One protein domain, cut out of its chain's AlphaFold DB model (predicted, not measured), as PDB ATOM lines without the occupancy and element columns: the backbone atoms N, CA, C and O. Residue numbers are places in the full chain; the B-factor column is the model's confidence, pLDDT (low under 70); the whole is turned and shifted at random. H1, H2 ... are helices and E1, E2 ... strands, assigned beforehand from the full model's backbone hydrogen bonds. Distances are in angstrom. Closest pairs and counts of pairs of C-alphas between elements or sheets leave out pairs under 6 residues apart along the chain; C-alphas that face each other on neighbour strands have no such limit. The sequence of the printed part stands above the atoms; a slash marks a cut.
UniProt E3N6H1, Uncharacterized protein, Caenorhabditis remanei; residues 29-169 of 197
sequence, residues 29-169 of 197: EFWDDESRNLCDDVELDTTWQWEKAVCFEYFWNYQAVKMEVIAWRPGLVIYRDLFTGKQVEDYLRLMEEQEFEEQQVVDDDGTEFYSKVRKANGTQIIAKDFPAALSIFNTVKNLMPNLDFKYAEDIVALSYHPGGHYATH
ATOM      1  N   GLU A  29     123.579  83.751 120.087       87.94
ATOM      2  CA  GLU A  29     124.796  83.317 120.776       87.94
ATOM      3  C   GLU A  29     125.402  84.394 121.691       87.94
ATOM      4  O   GLU A  29     126.238  84.076 122.535       87.94
ATOM      5  N   PHE A  30     124.982  85.653 121.532       87.75
ATOM      6  CA  PHE A  30     125.408  86.789 122.352       87.75
ATOM      7  C   PHE A  30     124.468  87.075 123.531       87.75
ATOM      8  O   PHE A  30     124.721  88.009 124.289       87.75
ATOM      9  N   TRP A  31     123.397  86.296 123.693       87.31
ATOM     10  CA  TRP A  31     122.427  86.467 124.770       87.31
ATOM     11  C   TRP A  31     122.565  85.348 125.795       87.31
ATOM     12  O   TRP A  31     122.500  84.167 125.455       87.31
ATOM     13  N   ASP A  32     122.721  85.718 127.062       87.88
ATOM     14  CA  ASP A  32     122.626  84.764 128.162       87.88
ATOM     15  C   ASP A  32     121.160  84.382 128.444       87.88
ATOM     16  O   ASP A  32     120.221  85.099 128.087       87.88
ATOM     17  N   ASP A  33     120.957  83.228 129.080       87.69
ATOM     18  CA  ASP A  33     119.621  82.688 129.362       87.69
ATOM     19  C   ASP A  33     118.765  83.628 130.220       87.69
ATOM     20  O   ASP A  33     117.555  83.697 130.022       87.69
ATOM     21  N   GLU A  34     119.371  84.355 131.161       86.19
ATOM     22  CA  GLU A  34     118.659  85.290 132.034       86.19
ATOM     23  C   GLU A  34     118.092  86.457 131.215       86.19
ATOM     24  O   GLU A  34     116.888  86.708 131.255       86.19
ATOM     25  N   SER A  35     118.926  87.084 130.384       85.94
ATOM     26  CA  SER A  35     118.549  88.161 129.468       85.94
ATOM     27  C   SER A  35     117.484  87.722 128.460       85.94
ATOM     28  O   SER A  35     116.552  88.476 128.188       85.94
ATOM     29  N   ARG A  36     117.576  86.495 127.921       84.50
ATOM     30  CA  ARG A  36     116.548  85.948 127.011       84.50
ATOM     31  C   ARG A  36     115.212  85.751 127.725       84.50
ATOM     32  O   ARG A  36     114.180  86.150 127.196       84.50
ATOM     33  N   ASN A  37     115.234  85.205 128.939       86.62
ATOM     34  CA  ASN A  37     114.017  84.971 129.711       86.62
ATOM     35  C   ASN A  37     113.300  86.281 130.081       86.62
ATOM     36  O   ASN A  37     112.073  86.305 130.097       86.62
ATOM     37  N   LEU A  38     114.036  87.377 130.318       86.12
ATOM     38  CA  LEU A  38     113.445  88.699 130.570       86.12
ATOM     39  C   LEU A  38     112.648  89.245 129.370       86.12
ATOM     40  O   LEU A  38     111.703  90.009 129.564       86.12
ATOM     41  N   CYS A  39     112.997  88.855 128.138       79.94
ATOM     42  CA  CYS A  39     112.235  89.224 126.940       79.94
ATOM     43  C   CYS A  39     110.896  88.477 126.842       79.94
ATOM     44  O   CYS A  39     109.921  89.038 126.340       79.94
ATOM     45  N   ASP A  40     110.856  87.226 127.308       82.12
ATOM     46  CA  ASP A  40     109.674  86.363 127.225       82.12
ATOM     47  C   ASP A  40     108.711  86.568 128.405       82.12
ATOM     48  O   ASP A  40     107.493  86.454 128.237       82.12
ATOM     49  N   ASP A  41     109.240  86.891 129.589       84.94
ATOM     50  CA  ASP A  41     108.461  87.135 130.801       84.94
ATOM     51  C   ASP A  41     109.001  88.340 131.586       84.94
ATOM     52  O   ASP A  41     109.953  88.250 132.364       84.94
ATOM     53  N   VAL A  42     108.336  89.484 131.410       79.50
ATOM     54  CA  VAL A  42     108.668  90.742 132.098       79.50
ATOM     55  C   VAL A  42     108.497  90.658 133.619       79.50
ATOM     56  O   VAL A  42     109.122  91.429 134.341       79.50
ATOM     57  N   GLU A  43     107.691  89.723 134.138       85.88
ATOM     58  CA  GLU A  43     107.510  89.554 135.587       85.88
ATOM     59  C   GLU A  43     108.769  88.984 136.262       85.88
ATOM     60  O   GLU A  43     108.907  89.058 137.486       85.88
ATOM     61  N   LEU A  44     109.709  88.443 135.475       85.56
ATOM     62  CA  LEU A  44     111.029  88.041 135.957       85.56
ATOM     63  C   LEU A  44     111.920  89.247 136.285       85.56
ATOM     64  O   LEU A  44     112.835  89.110 137.102       85.56
ATOM     65  N   ASP A  45     111.649  90.432 135.719       83.50
ATOM     66  CA  ASP A  45     112.365  91.647 136.097       83.50
ATOM     67  C   ASP A  45     111.924  92.104 137.492       83.50
ATOM     68  O   ASP A  45     110.853  92.679 137.701       83.50
ATOM     69  N   THR A  46     112.794  91.868 138.470       81.19
ATOM     70  CA  THR A  46     112.622  92.315 139.858       81.19
ATOM     71  C   THR A  46     113.540  93.484 140.210       81.19
ATOM     72  O   THR A  46     113.600  93.894 141.369       81.19
ATOM     73  N   THR A  47     114.226  94.080 139.230       75.00
ATOM     74  CA  THR A  47     115.196  95.164 139.451       75.00
ATOM     75  C   THR A  47     114.539  96.381 140.108       75.00
ATOM     76  O   THR A  47     115.123  97.028 140.978       75.00
ATOM     77  N   TRP A  48     113.277  96.658 139.775       69.50
ATOM     78  CA  TRP A  48     112.474  97.716 140.397       69.50
ATOM     79  C   TRP A  48     112.097  97.436 141.861       69.50
ATOM     80  O   TRP A  48     111.790  98.370 142.599       69.50
ATOM     81  N   GLN A  49     112.130  96.172 142.302       78.25
ATOM     82  CA  GLN A  49     111.850  95.772 143.691       78.25
ATOM     83  C   GLN A  49     113.046  95.991 144.615       78.25
ATOM     84  O   GLN A  49     113.001  95.623 145.791       78.25
ATOM     85  N   TRP A  50     114.136  96.564 144.103       76.69
ATOM     86  CA  TRP A  50     115.323  96.780 144.899       76.69
ATOM     87  C   TRP A  50     115.004  97.614 146.142       76.69
ATOM     88  O   TRP A  50     114.540  98.747 146.047       76.69
ATOM     89  N   GLU A  51     115.300  97.075 147.328       78.56
ATOM     90  CA  GLU A  51     114.944  97.694 148.618       78.56
ATOM     91  C   GLU A  51     115.511  99.112 148.802       78.56
ATOM     92  O   GLU A  51     115.059  99.870 149.660       78.56
ATOM     93  N   LYS A  52     116.540  99.462 148.022       82.25
ATOM     94  CA  LYS A  52     117.207 100.768 148.050       82.25
ATOM     95  C   LYS A  52     116.824 101.665 146.878       82.25
ATOM     96  O   LYS A  52     117.470 102.703 146.708       82.25
ATOM     97  N   ALA A  53     115.832 101.274 146.080       86.25
ATOM     98  CA  ALA A  53     115.279 102.140 145.062       86.25
ATOM     99  C   ALA A  53     114.606 103.344 145.734       86.25
ATOM    100  O   ALA A  53     113.887 103.201 146.725       86.25
ATOM    101  N   VAL A  54     114.883 104.548 145.234       90.88
ATOM    102  CA  VAL A  54     114.350 105.789 145.813       90.88
ATOM    103  C   VAL A  54     113.760 106.651 144.714       90.88
ATOM    104  O   VAL A  54     114.444 106.985 143.749       90.88
ATOM    105  N   CYS A  55     112.514 107.073 144.911       91.62
ATOM    106  CA  CYS A  55     111.850 108.059 144.068       91.62
ATOM    107  C   CYS A  55     111.870 109.417 144.765       91.62
ATOM    108  O   CYS A  55     111.534 109.517 145.948       91.62
ATOM    109  N   PHE A  56     112.228 110.470 144.042       91.25
ATOM    110  CA  PHE A  56     112.097 111.828 144.548       91.25
ATOM    111  C   PHE A  56     111.831 112.834 143.436       91.25
ATOM    112  O   PHE A  56     112.159 112.631 142.268       91.25
ATOM    113  N   GLU A  57     111.218 113.937 143.837       94.81
ATOM    114  CA  GLU A  57     110.923 115.076 142.984       94.81
ATOM    115  C   GLU A  57     111.727 116.271 143.489       94.81
ATOM    116  O   GLU A  57     111.757 116.549 144.692       94.81
ATOM    117  N   TYR A  58     112.395 116.975 142.579       92.31
ATOM    118  CA  TYR A  58     113.078 118.223 142.894       92.31
ATOM    119  C   TYR A  58     112.696 119.312 141.897       92.31
ATOM    120  O   TYR A  58     112.381 119.040 140.744       92.31
ATOM    121  N   PHE A  59     112.738 120.565 142.342       92.81
ATOM    122  CA  PHE A  59     112.499 121.713 141.475       92.81
ATOM    123  C   PHE A  59     113.821 122.285 140.988       92.81
ATOM    124  O   PHE A  59     114.693 122.633 141.785       92.81
ATOM    125  N   TRP A  60     113.942 122.437 139.678       92.81
ATOM    126  CA  TRP A  60     115.092 123.056 139.042       92.81
ATOM    127  C   TRP A  60     114.620 123.960 137.906       92.81
ATOM    128  O   TRP A  60     113.788 123.558 137.102       92.81
ATOM    129  N   ASN A  61     115.090 125.211 137.867       88.81
ATOM    130  CA  ASN A  61     114.638 126.214 136.889       88.81
ATOM    131  C   ASN A  61     113.101 126.320 136.761       88.81
ATOM    132  O   ASN A  61     112.570 126.454 135.662       88.81
ATOM    133  N   TYR A  62     112.388 126.273 137.894       90.38
ATOM    134  CA  TYR A  62     110.915 126.300 137.966       90.38
ATOM    135  C   TYR A  62     110.207 125.117 137.282       90.38
ATOM    136  O   TYR A  62     109.005 125.178 137.036       90.38
ATOM    137  N   GLN A  63     110.929 124.033 137.007       91.69
ATOM    138  CA  GLN A  63     110.390 122.784 136.482       91.69
ATOM    139  C   GLN A  63     110.563 121.679 137.527       91.69
ATOM    140  O   GLN A  63     111.598 121.595 138.190       91.69
ATOM    141  N   ALA A  64     109.526 120.863 137.703       92.94
ATOM    142  CA  ALA A  64     109.600 119.665 138.525       92.94
ATOM    143  C   ALA A  64     110.340 118.575 137.745       92.94
ATOM    144  O   ALA A  64     109.957 118.250 136.622       92.94
ATOM    145  N   VAL A  65     111.384 118.015 138.345       94.88
ATOM    146  CA  VAL A  65     112.113 116.865 137.818       94.88
ATOM    147  C   VAL A  65     111.787 115.666 138.688       94.88
ATOM    148  O   VAL A  65     112.028 115.681 139.897       94.88
ATOM    149  N   LYS A  66     111.228 114.633 138.060       95.56
ATOM    150  CA  LYS A  66     110.861 113.376 138.704       95.56
ATOM    151  C   LYS A  66     111.938 112.347 138.409       95.56
ATOM    152  O   LYS A  66     112.233 112.085 137.244       95.56
ATOM    153  N   MET A  67     112.517 111.777 139.455       93.81
ATOM    154  CA  MET A  67     113.652 110.881 139.318       93.81
ATOM    155  C   MET A  67     113.492 109.639 140.188       93.81
ATOM    156  O   MET A  67     113.062 109.722 141.340       93.81
ATOM    157  N   GLU A  68     113.879 108.496 139.636       93.12
ATOM    158  CA  GLU A  68     113.910 107.207 140.320       93.12
ATOM    159  C   GLU A  68     115.328 106.652 140.239       93.12
ATOM    160  O   GLU A  68     115.858 106.437 139.153       93.12
ATOM    161  N   VAL A  69     115.964 106.434 141.386       92.19
ATOM    162  CA  VAL A  69     117.255 105.745 141.456       92.19
ATOM    163  C   VAL A  69     116.964 104.266 141.650       92.19
ATOM    164  O   VAL A  69     116.507 103.883 142.723       92.19
ATOM    165  N   ILE A  70     117.209 103.457 140.622       91.25
ATOM    166  CA  ILE A  70     116.919 102.015 140.603       91.25
ATOM    167  C   ILE A  70     118.129 101.197 141.061       91.25
ATOM    168  O   ILE A  70     117.968 100.154 141.682       91.25
ATOM    169  N   ALA A  71     119.344 101.690 140.814       89.12
ATOM    170  CA  ALA A  71     120.577 101.095 141.319       89.12
ATOM    171  C   ALA A  71     121.592 102.187 141.687       89.12
ATOM    172  O   ALA A  71     121.713 103.201 141.003       89.12
ATOM    173  N   TRP A  72     122.340 101.986 142.776       86.50
ATOM    174  CA  TRP A  72     123.419 102.897 143.196       86.50
ATOM    175  C   TRP A  72     124.790 102.480 142.637       86.50
ATOM    176  O   TRP A  72     125.699 103.310 142.582       86.50
ATOM    177  N   ARG A  73     124.972 101.194 142.290       87.50
ATOM    178  CA  ARG A  73     126.220 100.612 141.760       87.50
ATOM    179  C   ARG A  73     125.918  99.404 140.847       87.50
ATOM    180  O   ARG A  73     125.639  98.340 141.396       87.50
ATOM    181  N   PRO A  74     126.019  99.540 139.511       89.12
ATOM    182  CA  PRO A  74     126.216 100.796 138.776       89.12
ATOM    183  C   PRO A  74     125.053 101.775 139.013       89.12
ATOM    184  O   PRO A  74     123.982 101.379 139.465       89.12
ATOM    185  N   GLY A  75     125.292 103.067 138.785       90.31
ATOM    186  CA  GLY A  75     124.244 104.079 138.913       90.31
ATOM    187  C   GLY A  75     123.218 103.922 137.793       90.31
ATOM    188  O   GLY A  75     123.565 104.145 136.639       90.31
ATOM    189  N   LEU A  76     121.980 103.565 138.133       92.44
ATOM    190  CA  LEU A  76     120.860 103.470 137.197       92.44
ATOM    191  C   LEU A  76     119.743 104.395 137.665       92.44
ATOM    192  O   LEU A  76     119.239 104.259 138.783       92.44
ATOM    193  N   VAL A  77     119.382 105.344 136.808       92.25
ATOM    194  CA  VAL A  77     118.454 106.424 137.134       92.25
ATOM    195  C   VAL A  77     117.436 106.584 136.013       92.25
ATOM    196  O   VAL A  77     117.811 106.680 134.849       92.25
ATOM    197  N   ILE A  78     116.157 106.663 136.374       93.31
ATOM    198  CA  ILE A  78     115.057 106.948 135.455       93.31
ATOM    199  C   ILE A  78     114.589 108.383 135.692       93.31
ATOM    200  O   ILE A  78     114.176 108.735 136.796       93.31
ATOM    201  N   TYR A  79     114.612 109.202 134.642       94.56
ATOM    202  CA  TYR A  79     113.979 110.520 134.632       94.56
ATOM    203  C   TYR A  79     112.578 110.394 134.038       94.56
ATOM    204  O   TYR A  79     112.417 110.129 132.847       94.56
ATOM    205  N   ARG A  80     111.549 110.557 134.871       94.69
ATOM    206  CA  ARG A  80     110.148 110.450 134.442       94.69
ATOM    207  C   ARG A  80     109.669 111.778 133.875       94.69
ATOM    208  O   ARG A  80     109.975 112.834 134.425       94.69
ATOM    209  N   ASP A  81     108.872 111.704 132.811       93.81
ATOM    210  CA  ASP A  81     108.266 112.861 132.144       93.81
ATOM    211  C   ASP A  81     109.291 113.947 131.753       93.81
ATOM    212  O   ASP A  81     108.991 115.141 131.802       93.81
ATOM    213  N   LEU A  82     110.516 113.542 131.387       94.62
ATOM    214  CA  LEU A  82     111.605 114.473 131.071       94.62
ATOM    215  C   LEU A  82     111.271 115.359 129.861       94.62
ATOM    216  O   LEU A  82     111.613 116.540 129.842       94.62
ATOM    217  N   PHE A  83     110.577 114.792 128.871       96.25
ATOM    218  CA  PHE A  83     110.155 115.478 127.655       96.25
ATOM    219  C   PHE A  83     108.643 115.654 127.616       96.25
ATOM    220  O   PHE A  83     107.871 114.783 128.013       96.25
ATOM    221  N   THR A  84     108.204 116.784 127.072       96.38
ATOM    222  CA  THR A  84     106.783 116.991 126.783       96.38
ATOM    223  C   THR A  84     106.343 116.121 125.603       96.38
ATOM    224  O   THR A  84     107.127 115.862 124.692       96.38
ATOM    225  N   GLY A  85     105.059 115.750 125.547       97.56
ATOM    226  CA  GLY A  85     104.522 114.983 124.411       97.56
ATOM    227  C   GLY A  85     104.756 115.660 123.055       97.56
ATOM    228  O   GLY A  85     105.038 114.984 122.074       97.56
ATOM    229  N   LYS A  86     104.748 117.002 123.014       98.12
ATOM    230  CA  LYS A  86     105.090 117.763 121.807       98.12
ATOM    231  C   LYS A  86     106.554 117.582 121.390       98.12
ATOM    232  O   LYS A  86     106.820 117.444 120.206       98.12
ATOM    233  N   GLN A  87     107.495 117.600 122.336       98.25
ATOM    234  CA  GLN A  87     108.911 117.387 122.020       98.25
ATOM    235  C   GLN A  87     109.151 115.988 121.457       98.25
ATOM    236  O   GLN A  87     109.892 115.848 120.490       98.25
ATOM    237  N   VAL A  88     108.484 114.979 122.026       98.00
ATOM    238  CA  VAL A  88     108.534 113.602 121.518       98.00
ATOM    239  C   VAL A  88     107.956 113.532 120.102       98.00
ATOM    240  O   VAL A  88     108.613 113.017 119.206       98.00
ATOM    241  N   GLU A  89     106.774 114.106 119.864       98.44
ATOM    242  CA  GLU A  89     106.141 114.122 118.537       98.44
ATOM    243  C   GLU A  89     106.999 114.843 117.483       98.44
ATOM    244  O   GLU A  89     107.173 114.341 116.372       98.44
ATOM    245  N   ASP A  90     107.552 116.010 117.823       98.44
ATOM    246  CA  ASP A  90     108.409 116.780 116.918       98.44
ATOM    247  C   ASP A  90     109.699 116.009 116.584       98.44
ATOM    248  O   ASP A  90     110.160 116.050 115.444       98.44
ATOM    249  N   TYR A  91     110.281 115.297 117.558       97.69
ATOM    250  CA  TYR A  91     111.480 114.490 117.334       97.69
ATOM    251  C   TYR A  91     111.188 113.244 116.492       97.69
ATOM    252  O   TYR A  91     111.932 112.960 115.560       97.69
ATOM    253  N   LEU A  92     110.076 112.545 116.740       97.12
ATOM    254  CA  LEU A  92     109.658 111.404 115.918       97.12
ATOM    255  C   LEU A  92     109.407 111.814 114.462       97.12
ATOM    256  O   LEU A  92     109.857 111.129 113.550       97.12
ATOM    257  N   ARG A  93     108.778 112.972 114.235       98.12
ATOM    258  CA  ARG A  93     108.587 113.520 112.885       98.12
ATOM    259  C   ARG A  93     109.908 113.830 112.189       98.12
ATOM    260  O   ARG A  93     110.043 113.568 111.004       98.12
ATOM    261  N   LEU A  94     110.889 114.356 112.926       97.62
ATOM    262  CA  LEU A  94     112.238 114.529 112.392       97.62
ATOM    263  C   LEU A  94     112.831 113.179 111.956       97.62
ATOM    264  O   LEU A  94     113.440 113.122 110.893       97.62
ATOM    265  N   MET A  95     112.644 112.111 112.742       96.81
ATOM    266  CA  MET A  95     113.151 110.773 112.399       96.81
ATOM    267  C   MET A  95     112.506 110.213 111.126       96.81
ATOM    268  O   MET A  95     113.198 109.572 110.345       96.81
ATOM    269  N   GLU A  96     111.223 110.487 110.874       96.38
ATOM    270  CA  GLU A  96     110.547 110.095 109.625       96.38
ATOM    271  C   GLU A  96     111.169 110.747 108.375       96.38
ATOM    272  O   GLU A  96     111.043 110.214 107.274       96.38
ATOM    273  N   GLU A  97     111.840 111.890 108.540       96.25
ATOM    274  CA  GLU A  97     112.523 112.617 107.467       96.25
ATOM    275  C   GLU A  97     113.998 112.213 107.303       96.25
ATOM    276  O   GLU A  97     114.635 112.645 106.342       96.25
ATOM    277  N   GLN A  98     114.559 111.424 108.228       96.38
ATOM    278  CA  GLN A  98     115.956 110.994 108.159       96.38
ATOM    279  C   GLN A  98     116.110 109.653 107.447       96.38
ATOM    280  O   GLN A  98     115.257 108.768 107.526       96.38
ATOM    281  N   GLU A  99     117.258 109.476 106.801       95.19
ATOM    282  CA  GLU A  99     117.669 108.178 106.277       95.19
ATOM    283  C   GLU A  99     118.329 107.363 107.397       95.19
ATOM    284  O   GLU A  99     119.251 107.823 108.074       95.19
ATOM    285  N   PHE A 100     117.809 106.154 107.608       94.81
ATOM    286  CA  PHE A 100     118.303 105.188 108.582       94.81
ATOM    287  C   PHE A 100     118.976 104.037 107.841       94.81
ATOM    288  O   PHE A 100     118.319 103.312 107.089       94.81
ATOM    289  N   GLU A 101     120.262 103.836 108.101       91.31
ATOM    290  CA  GLU A 101     121.053 102.774 107.482       91.31
ATOM    291  C   GLU A 101     121.309 101.650 108.481       91.31
ATOM    292  O   GLU A 101     121.444 101.889 109.684       91.31
ATOM    293  N   GLU A 102     121.357 100.411 107.991       88.25
ATOM    294  CA  GLU A 102     121.716  99.266 108.825       88.25
ATOM    295  C   GLU A 102     123.113  99.489 109.415       88.25
ATOM    296  O   GLU A 102     124.078  99.755 108.696       88.25
ATOM    297  N   GLN A 103     123.210  99.434 110.742       82.88
ATOM    298  CA  GLN A 103     124.431  99.793 111.445       82.88
ATOM    299  C   GLN A 103     125.540  98.776 111.170       82.88
ATOM    300  O   GLN A 103     125.423  97.598 111.509       82.88
ATOM    301  N   GLN A 104     126.648  99.266 110.628       78.56
ATOM    302  CA  GLN A 104     127.878  98.502 110.471       78.56
ATOM    303  C   GLN A 104     128.827  98.789 111.634       78.56
ATOM    304  O   GLN A 104     128.774  99.842 112.275       78.56
ATOM    305  N   VAL A 105     129.678  97.817 111.931       72.19
ATOM    306  CA  VAL A 105     130.795  97.954 112.864       72.19
ATOM    307  C   VAL A 105     132.087  97.671 112.114       72.19
ATOM    308  O   VAL A 105     132.076  97.000 111.085       72.19
ATOM    309  N   VAL A 106     133.196  98.186 112.622       66.75
ATOM    310  CA  VAL A 106     134.521  97.968 112.042       66.75
ATOM    311  C   VAL A 106     135.203  96.852 112.833       66.75
ATOM    312  O   VAL A 106     135.187  96.894 114.064       66.75
ATOM    313  N   ASP A 107     135.742  95.840 112.153       65.00
ATOM    314  CA  ASP A 107     136.575  94.813 112.791       65.00
ATOM    315  C   ASP A 107     137.993  95.321 113.106       65.00
ATOM    316  O   ASP A 107     138.378  96.434 112.741       65.00
ATOM    317  N   ASP A 108     138.790  94.491 113.781       65.12
ATOM    318  CA  ASP A 108     140.177  94.815 114.143       65.12
ATOM    319  C   ASP A 108     141.070  95.103 112.916       65.12
ATOM    320  O   ASP A 108     142.076  95.809 113.026       65.12
ATOM    321  N   ASP A 109     140.696  94.587 111.739       68.69
ATOM    322  CA  ASP A 109     141.405  94.770 110.470       68.69
ATOM    323  C   ASP A 109     140.937  96.026 109.703       68.69
ATOM    324  O   ASP A 109     141.479  96.352 108.640       68.69
ATOM    325  N   GLY A 110     139.963  96.769 110.239       62.53
ATOM    326  CA  GLY A 110     139.417  97.977 109.623       62.53
ATOM    327  C   GLY A 110     138.315  97.720 108.589       62.53
ATOM    328  O   GLY A 110     137.961  98.636 107.845       62.53
ATOM    329  N   THR A 111     137.785  96.499 108.506       73.38
ATOM    330  CA  THR A 111     136.714  96.114 107.581       73.38
ATOM    331  C   THR A 111     135.350  96.351 108.216       73.38
ATOM    332  O   THR A 111     135.067  95.887 109.320       73.38
ATOM    333  N   GLU A 112     134.474  97.047 107.497       73.12
ATOM    334  CA  GLU A 112     133.083  97.221 107.903       73.12
ATOM    335  C   GLU A 112     132.303  95.911 107.719       73.12
ATOM    336  O   GLU A 112     132.293  95.311 106.638       73.12
ATOM    337  N   PHE A 113     131.630  95.459 108.774       77.25
ATOM    338  CA  PHE A 113     130.753  94.296 108.745       77.25
ATOM    339  C   PHE A 113     129.476  94.528 109.556       77.25
ATOM    340  O   PHE A 113     129.408  95.361 110.460       77.25
ATOM    341  N   TYR A 114     128.435  93.763 109.234       77.06
ATOM    342  CA  TYR A 114     127.182  93.783 109.981       77.06
ATOM    343  C   TYR A 114     127.329  92.966 111.259       77.06
ATOM    344  O   TYR A 114     127.494  91.742 111.219       77.06
ATOM    345  N   SER A 115     127.282  93.653 112.399       76.81
ATOM    346  CA  SER A 115     127.376  92.996 113.696       76.81
ATOM    347  C   SER A 115     126.148  92.134 113.950       76.81
ATOM    348  O   SER A 115     125.013  92.577 113.810       76.81
ATOM    349  N   LYS A 116     126.378  90.911 114.421       81.12
ATOM    350  CA  LYS A 116     125.319  90.075 114.993       81.12
ATOM    351  C   LYS A 116     125.008  90.423 116.453       81.12
ATOM    352  O   LYS A 116     124.075  89.875 117.012       81.12
ATOM    353  N   VAL A 117     125.791  91.305 117.076       83.88
ATOM    354  CA  VAL A 117     125.553  91.797 118.444       83.88
ATOM    355  C   VAL A 117     124.493  92.901 118.429       83.88
ATOM    356  O   VAL A 117     123.678  92.998 119.343       83.88
ATOM    357  N   ARG A 118     124.485  93.732 117.378       88.00
ATOM    358  CA  ARG A 118     123.524  94.821 117.186       88.00
ATOM    359  C   ARG A 118     122.935  94.771 115.785       88.00
ATOM    360  O   ARG A 118     123.621  95.099 114.823       88.00
ATOM    361  N   LYS A 119     121.639  94.480 115.704       90.38
ATOM    362  CA  LYS A 119     120.844  94.530 114.477       90.38
ATOM    363  C   LYS A 119     119.826  95.661 114.584       90.38
ATOM    364  O   LYS A 119     118.734  95.480 115.119       90.38
ATOM    365  N   ALA A 120     120.221  96.840 114.122       92.81
ATOM    366  CA  ALA A 120     119.408  98.050 114.138       92.81
ATOM    367  C   ALA A 120     119.755  98.920 112.934       92.81
ATOM    368  O   ALA A 120     120.908  98.932 112.494       92.81
ATOM    369  N   ASN A 121     118.787  99.699 112.462       93.75
ATOM    370  CA  ASN A 121     119.097 100.809 111.577       93.75
ATOM    371  C   ASN A 121     119.357 102.040 112.434       93.75
ATOM    372  O   ASN A 121     118.695 102.235 113.452       93.75
ATOM    373  N   GLY A 122     120.305 102.877 112.042       93.62
ATOM    374  CA  GLY A 122     120.675 104.037 112.833       93.62
ATOM    375  C   GLY A 122     121.103 105.220 111.995       93.62
ATOM    376  O   GLY A 122     121.449 105.085 110.823       93.62
ATOM    377  N   THR A 123     121.066 106.383 112.631       94.75
ATOM    378  CA  THR A 123     121.536 107.645 112.069       94.75
ATOM    379  C   THR A 123     122.032 108.560 113.189       94.75
ATOM    380  O   THR A 123     121.610 108.439 114.345       94.75
ATOM    381  N   GLN A 124     122.956 109.463 112.865       94.88
ATOM    382  CA  GLN A 124     123.509 110.430 113.812       94.88
ATOM    383  C   GLN A 124     122.801 111.777 113.656       94.88
ATOM    384  O   GLN A 124     122.774 112.363 112.576       94.88
ATOM    385  N   ILE A 125     122.261 112.295 114.756       96.69
ATOM    386  CA  ILE A 125     121.514 113.549 114.810       96.69
ATOM    387  C   ILE A 125     122.330 114.591 115.570       96.69
ATOM    388  O   ILE A 125     122.376 114.620 116.804       96.69
ATOM    389  N   ILE A 126     122.935 115.503 114.815       96.25
ATOM    390  CA  ILE A 126     123.649 116.647 115.376       96.25
ATOM    391  C   ILE A 126     122.614 117.656 115.877       96.25
ATOM    392  O   ILE A 126     121.940 118.331 115.097       96.25
ATOM    393  N   ALA A 127     122.478 117.780 117.199       95.62
ATOM    394  CA  ALA A 127     121.352 118.492 117.809       95.62
ATOM    395  C   ALA A 127     121.179 119.934 117.298       95.62
ATOM    396  O   ALA A 127     120.058 120.386 117.097       95.62
ATOM    397  N   LYS A 128     122.280 120.656 117.049       96.19
ATOM    398  CA  LYS A 128     122.256 122.060 116.594       96.19
ATOM    399  C   LYS A 128     121.655 122.250 115.192       96.19
ATOM    400  O   LYS A 128     121.245 123.364 114.878       96.19
ATOM    401  N   ASP A 129     121.618 121.196 114.380       97.62
ATOM    402  CA  ASP A 129     121.176 121.269 112.988       97.62
ATOM    403  C   ASP A 129     119.647 121.133 112.873       97.62
ATOM    404  O   ASP A 129     119.060 121.555 111.877       97.62
ATOM    405  N   PHE A 130     118.977 120.641 113.925       97.88
ATOM    406  CA  PHE A 130     117.536 120.385 113.922       97.88
ATOM    407  C   PHE A 130     116.838 120.980 115.155       97.88
ATOM    408  O   PHE A 130     117.153 120.597 116.282       97.88
ATOM    409  N   PRO A 131     115.820 121.851 114.995       98.25
ATOM    410  CA  PRO A 131     115.121 122.459 116.131       98.25
ATOM    411  C   PRO A 131     114.511 121.454 117.120       98.25
ATOM    412  O   PRO A 131     114.548 121.693 118.329       98.25
ATOM    413  N   ALA A 132     113.975 120.330 116.628       98.00
ATOM    414  CA  ALA A 132     113.405 119.279 117.474       98.00
ATOM    415  C   ALA A 132     114.483 118.598 118.337       98.00
ATOM    416  O   ALA A 132     114.329 118.503 119.555       98.00
ATOM    417  N   ALA A 133     115.613 118.218 117.730       97.81
ATOM    418  CA  ALA A 133     116.756 117.634 118.432       97.81
ATOM    419  C   ALA A 133     117.390 118.624 119.426       97.81
ATOM    420  O   ALA A 133     117.687 118.278 120.569       97.81
ATOM    421  N   LEU A 134     117.533 119.891 119.029       98.00
ATOM    422  CA  LEU A 134     118.035 120.949 119.903       98.00
ATOM    423  C   LEU A 134     117.132 121.163 121.123       98.00
ATOM    424  O   LEU A 134     117.623 121.461 122.213       98.00
ATOM    425  N   SER A 135     115.814 121.027 120.950       97.88
ATOM    426  CA  SER A 135     114.846 121.158 122.040       97.88
ATOM    427  C   SER A 135     115.064 120.091 123.111       97.88
ATOM    428  O   SER A 135     115.225 120.443 124.280       97.88
ATOM    429  N   ILE A 136     115.136 118.811 122.724       97.19
ATOM    430  CA  ILE A 136     115.361 117.712 123.676       97.19
ATOM    431  C   ILE A 136     116.746 117.805 124.329       97.19
ATOM    432  O   ILE A 136     116.849 117.716 125.552       97.19
ATOM    433  N   PHE A 137     117.795 118.115 123.558       96.44
ATOM    434  CA  PHE A 137     119.157 118.266 124.080       96.44
ATOM    435  C   PHE A 137     119.243 119.380 125.131       96.44
ATOM    436  O   PHE A 137     119.830 119.207 126.201       96.44
ATOM    437  N   ASN A 138     118.610 120.527 124.867       95.56
ATOM    438  CA  ASN A 138     118.567 121.620 125.833       95.56
ATOM    439  C   ASN A 138     117.741 121.267 127.073       95.56
ATOM    440  O   ASN A 138     118.119 121.676 128.167       95.56
ATOM    441  N   THR A 139     116.646 120.514 126.939       95.81
ATOM    442  CA  THR A 139     115.882 120.023 128.096       95.81
ATOM    443  C   THR A 139     116.752 119.155 129.002       95.81
ATOM    444  O   THR A 139     116.843 119.443 130.195       95.81
ATOM    445  N   VAL A 140     117.459 118.172 128.439       94.81
ATOM    446  CA  VAL A 140     118.400 117.308 129.171       94.81
ATOM    447  C   VAL A 140     119.451 118.148 129.897       94.81
ATOM    448  O   VAL A 140     119.565 118.094 131.123       94.81
ATOM    449  N   LYS A 141     120.155 119.009 129.154       93.75
ATOM    450  CA  LYS A 141     121.196 119.888 129.700       93.75
ATOM    451  C   LYS A 141     120.677 120.796 130.817       93.75
ATOM    452  O   LYS A 141     121.389 121.057 131.784       93.75
ATOM    453  N   ASN A 142     119.452 121.297 130.685       93.25
ATOM    454  CA  ASN A 142     118.868 122.203 131.664       93.25
ATOM    455  C   ASN A 142     118.392 121.482 132.923       93.25
ATOM    456  O   ASN A 142     118.462 122.093 133.984       93.25
ATOM    457  N   LEU A 143     117.900 120.243 132.824       93.81
ATOM    458  CA  LEU A 143     117.262 119.516 133.931       93.81
ATOM    459  C   LEU A 143     118.177 118.524 134.655       93.81
ATOM    460  O   LEU A 143     117.854 118.095 135.766       93.81
ATOM    461  N   MET A 144     119.346 118.229 134.083       92.38
ATOM    462  CA  MET A 144     120.379 117.370 134.668       92.38
ATOM    463  C   MET A 144     121.643 118.183 135.009       92.38
ATOM    464  O   MET A 144     122.701 117.958 134.423       92.38
ATOM    465  N   PRO A 145     121.586 119.124 135.975       86.69
ATOM    466  CA  PRO A 145     122.678 120.071 136.241       86.69
ATOM    467  C   PRO A 145     123.956 119.431 136.798       86.69
ATOM    468  O   PRO A 145     124.992 120.087 136.869       86.69
ATOM    469  N   ASN A 146     123.887 118.165 137.211       86.38
ATOM    470  CA  ASN A 146     125.025 117.423 137.748       86.38
ATOM    471  C   ASN A 146     125.891 116.777 136.653       86.38
ATOM    472  O   ASN A 146     126.907 116.170 136.981       86.38
ATOM    473  N   LEU A 147     125.496 116.886 135.380       88.75
ATOM    474  CA  LEU A 147     126.239 116.363 134.237       88.75
ATOM    475  C   LEU A 147     126.687 117.512 133.328       88.75
ATOM    476  O   LEU A 147     125.915 118.422 133.025       88.75
ATOM    477  N   ASP A 148     127.940 117.456 132.876       89.06
ATOM    478  CA  ASP A 148     128.463 118.383 131.873       89.06
ATOM    479  C   ASP A 148     128.332 117.775 130.472       89.06
ATOM    480  O   ASP A 148     129.083 116.882 130.083       89.06
ATOM    481  N   PHE A 149     127.383 118.295 129.695       90.88
ATOM    482  CA  PHE A 149     127.123 117.866 128.319       90.88
ATOM    483  C   PHE A 149     128.054 118.519 127.288       90.88
ATOM    484  O   PHE A 149     127.841 118.367 126.087       90.88
ATOM    485  N   LYS A 150     129.086 119.264 127.709       88.69
ATOM    486  CA  LYS A 150     130.055 119.892 126.797       88.69
ATOM    487  C   LYS A 150     130.758 118.888 125.878       88.69
ATOM    488  O   LYS A 150     131.104 119.253 124.758       88.69
ATOM    489  N   TYR A 151     130.984 117.672 126.368       87.94
ATOM    490  CA  TYR A 151     131.671 116.592 125.653       87.94
ATOM    491  C   TYR A 151     130.733 115.433 125.302       87.94
ATOM    492  O   TYR A 151     131.202 114.335 125.021       87.94
ATOM    493  N   ALA A 152     129.418 115.662 125.360       91.88
ATOM    494  CA  ALA A 152     128.456 114.666 124.922       91.88
ATOM    495  C   ALA A 152     128.629 114.409 123.418       91.88
ATOM    496  O   ALA A 152     128.814 115.349 122.640       91.88
ATOM    497  N   GLU A 153     128.568 113.137 123.038       91.75
ATOM    498  CA  GLU A 153     128.440 112.734 121.641       91.75
ATOM    499  C   GLU A 153     127.090 113.212 121.081       91.75
ATOM    500  O   GLU A 153     126.164 113.546 121.831       91.75
ATOM    501  N   ASP A 154     126.985 113.277 119.752       93.38
ATOM    502  CA  ASP A 154     125.711 113.571 119.097       93.38
ATOM    503  C   ASP A 154     124.674 112.481 119.401       93.38
ATOM    504  O   ASP A 154     124.997 111.368 119.817       93.38
ATOM    505  N   ILE A 155     123.399 112.799 119.176       95.88
ATOM    506  CA  ILE A 155     122.323 111.852 119.458       95.88
ATOM    507  C   ILE A 155     122.373 110.741 118.407       95.88
ATOM    508  O   ILE A 155     122.227 111.006 117.216       95.88
ATOM    509  N   VAL A 156     122.543 109.497 118.846       94.81
ATOM    510  CA  VAL A 156     122.438 108.320 117.979       94.81
ATOM    511  C   VAL A 156     120.994 107.834 118.012       94.81
ATOM    512  O   VAL A 156     120.535 107.315 119.028       94.81
ATOM    513  N   ALA A 157     120.269 108.021 116.911       95.44
ATOM    514  CA  ALA A 157     118.910 107.518 116.765       95.44
ATOM    515  C   ALA A 157     118.949 106.097 116.201       95.44
ATOM    516  O   ALA A 157     119.607 105.850 115.191       95.44
ATOM    517  N   LEU A 158     118.238 105.169 116.845       94.50
ATOM    518  CA  LEU A 158     118.187 103.758 116.464       94.50
ATOM    519  C   LEU A 158     116.741 103.320 116.215       94.50
ATOM    520  O   LEU A 158     115.829 103.693 116.949       94.50
ATOM    521  N   SER A 159     116.549 102.501 115.187       94.62
ATOM    522  CA  SER A 159     115.283 101.886 114.806       94.62
ATOM    523  C   SER A 159     115.444 100.369 114.763       94.62
ATOM    524  O   SER A 159     116.296  99.833 114.047       94.62
ATOM    525  N   TYR A 160     114.611  99.675 115.539       92.75
ATOM    526  CA  TYR A 160     114.587  98.218 115.623       92.75
ATOM    527  C   TYR A 160     113.356  97.687 114.889       92.75
ATOM    528  O   TYR A 160     112.217  97.862 115.323       92.75
ATOM    529  N   HIS A 161     113.585  97.034 113.752       90.50
ATOM    530  CA  HIS A 161     112.554  96.297 113.019       90.50
ATOM    531  C   HIS A 161     112.343  94.899 113.628       90.50
ATOM    532  O   HIS A 161     113.145  94.481 114.461       90.50
ATOM    533  N   PRO A 162     111.297  94.140 113.244       88.62
ATOM    534  CA  PRO A 162     111.130  92.766 113.716       88.62
ATOM    535  C   PRO A 162     112.404  91.922 113.528       88.62
ATOM    536  O   PRO A 162     112.943  91.847 112.425       88.62
ATOM    537  N   GLY A 163     112.890  91.308 114.612       84.00
ATOM    538  CA  GLY A 163     114.167  90.574 114.659       84.00
ATOM    539  C   GLY A 163     115.411  91.440 114.916       84.00
ATOM    540  O   GLY A 163     116.508  90.905 115.085       84.00
ATOM    541  N   GLY A 164     115.258  92.763 114.958       89.19
ATOM    542  CA  GLY A 164     116.276  93.701 115.411       89.19
ATOM    543  C   GLY A 164     116.484  93.603 116.918       89.19
ATOM    544  O   GLY A 164     115.542  93.361 117.670       89.19
ATOM    545  N   HIS A 165     117.728  93.755 117.352       88.75
ATOM    546  CA  HIS A 165     118.124  93.521 118.735       88.75
ATOM    547  C   HIS A 165     119.460  94.202 119.046       88.75
ATOM    548  O   HIS A 165     120.192  94.620 118.144       88.75
ATOM    549  N   TYR A 166     119.782  94.301 120.333       90.19
ATOM    550  CA  TYR A 166     121.081  94.755 120.810       90.19
ATOM    551  C   TYR A 166     121.463  93.930 122.037       90.19
ATOM    552  O   TYR A 166     120.872  94.100 123.099       90.19
ATOM    553  N   ALA A 167     122.396  92.997 121.862       87.81
ATOM    554  CA  ALA A 167     122.852  92.131 122.938       87.81
ATOM    555  C   ALA A 167     123.583  92.924 124.028       87.81
ATOM    556  O   ALA A 167     124.067  94.041 123.803       87.81
ATOM    557  N   THR A 168     123.662  92.328 125.217       87.69
ATOM    558  CA  THR A 168     124.310  92.913 126.392       87.69
ATOM    559  C   THR A 168     125.748  93.313 126.075       87.69
ATOM    560  O   THR A 168     126.550  92.508 125.603       87.69
ATOM    561  N   HIS A 169     126.079  94.574 126.338       87.50
ATOM    562  CA  HIS A 169     127.395  95.143 126.077       87.50
ATOM    563  C   HIS A 169     127.674  96.310 127.027       87.50
ATOM    564  O   HIS A 169     126.815  96.736 127.803       87.50
TER     565      HIS A 169
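Overview. This is residues 29 to 169 of the 197 residues of an uncharacterized protein of Caenorhabditis remanei (UniProt E3N6H1). The model is an open horseshoe round a hollow middle: the three-stranded sheet E1 E2 E3 makes its bend, H1 with the stretch 41 to 53 makes one thin arm, and the helices H2 and H3 with the strand pair E6 and E7 make the other arm, from whose far end the small hairpin E4 and E5 reaches outward. The last printed residues turn back toward the thin arm, and the first and last printed C-alphas are 13.2 A apart. The printed part has 141 residues with three named helices and seven named strands, in the order H1 E1 E2 E3 H2 E4 E5 E6 H3 E7. The class is mixed, helices and strands; the strands form three antiparallel sheets, of order E1 E2 E3, E4 E5 and E6 E7. The whole is loose, with a radius of gyration of the C-alphas of 18.0 A and spans of 49 by 42 by 28 A.

Arrangement. Start at H1, residues 33 to 40, which touches no helix; residues 38 to 43, of which 38 to 40 belong to H1, stand free. Go on to E1, residues 54 to 60, E2, residues 63 to 72, and E3, residues 75 to 80: they form a meander, each strand the antiparallel neighbour of the one before. In the hairpin of E1 and E2, look at N 56 and O 67, 2.9 A apart and within hydrogen-bond range; in the hairpin of E2 and E3, N 78 and O 68 are within it at 2.8 A. This sheet is strongly twisted, E1 and E3 are its edge strands, and E2 bends by 52 degrees at residue 69. Next find H2, residues 85 to 96, which is not on that sheet. After it, E4, residues 104 to 106, and E5, residues 112 to 114, form an antiparallel hairpin, with N 113 and O 105 within range at 2.8 A. E6, residues 121 to 125, is the antiparallel neighbour of E7, residues 155 to 159, with N 125 and O 155 within range at 2.8 A. Between these two in the chain comes H3, residues 131 to 143. With its residues 132 to 136 alone H3 touches H2, the closest C-alphas being those of Tyr 91 and Ala 132, 5.2 A apart; the two run opposite ways at a steep tilt of 44 degrees. With its residues 140 to 143 H3 only grazes the sheet E1 E2 E3, where the C-alphas of Trp 60 and Leu 143 are 6.6 A apart. Every O i to N i+4 pair is within hydrogen-bond range in H2 and H3, and 3 of 4 are in H1.

Along the chain. Find C-alpha 33 at (119.621, 82.688, 129.362), where H1 begins; it runs 10.8 A. E1 is 18.6 A long, E2 24.7 A and E3 16.1 A from first to last C-alpha. H2 begins at C-alpha 85, (104.522, 114.983, 124.411), and measures 16.7 A. E4 and E5, three residues each, measure 6.8 A and 7.1 A. E6 covers 13.4 A, H3 18.2 A and E7 13.1 A; E7 ends at C-alpha 159, (115.283, 101.886, 114.806).

Size, cuts and confidence. The two C-alphas farthest apart, those of Tyr 62 and Asp 109, are 51.8 A from each other. The printed part has no cut. Its long links are H1 to E1, with 13 residues, and H3 to E7, with 11. Two short pairings lie outside the named strands: residues 101 to 102 with 121 to 122 of E6, and residues 118 to 119 with 165 to 166, both antiparallel. The mean pLDDT of the printed part is 89.4; look for values under 70 at residue 48 and residues 106 to 110.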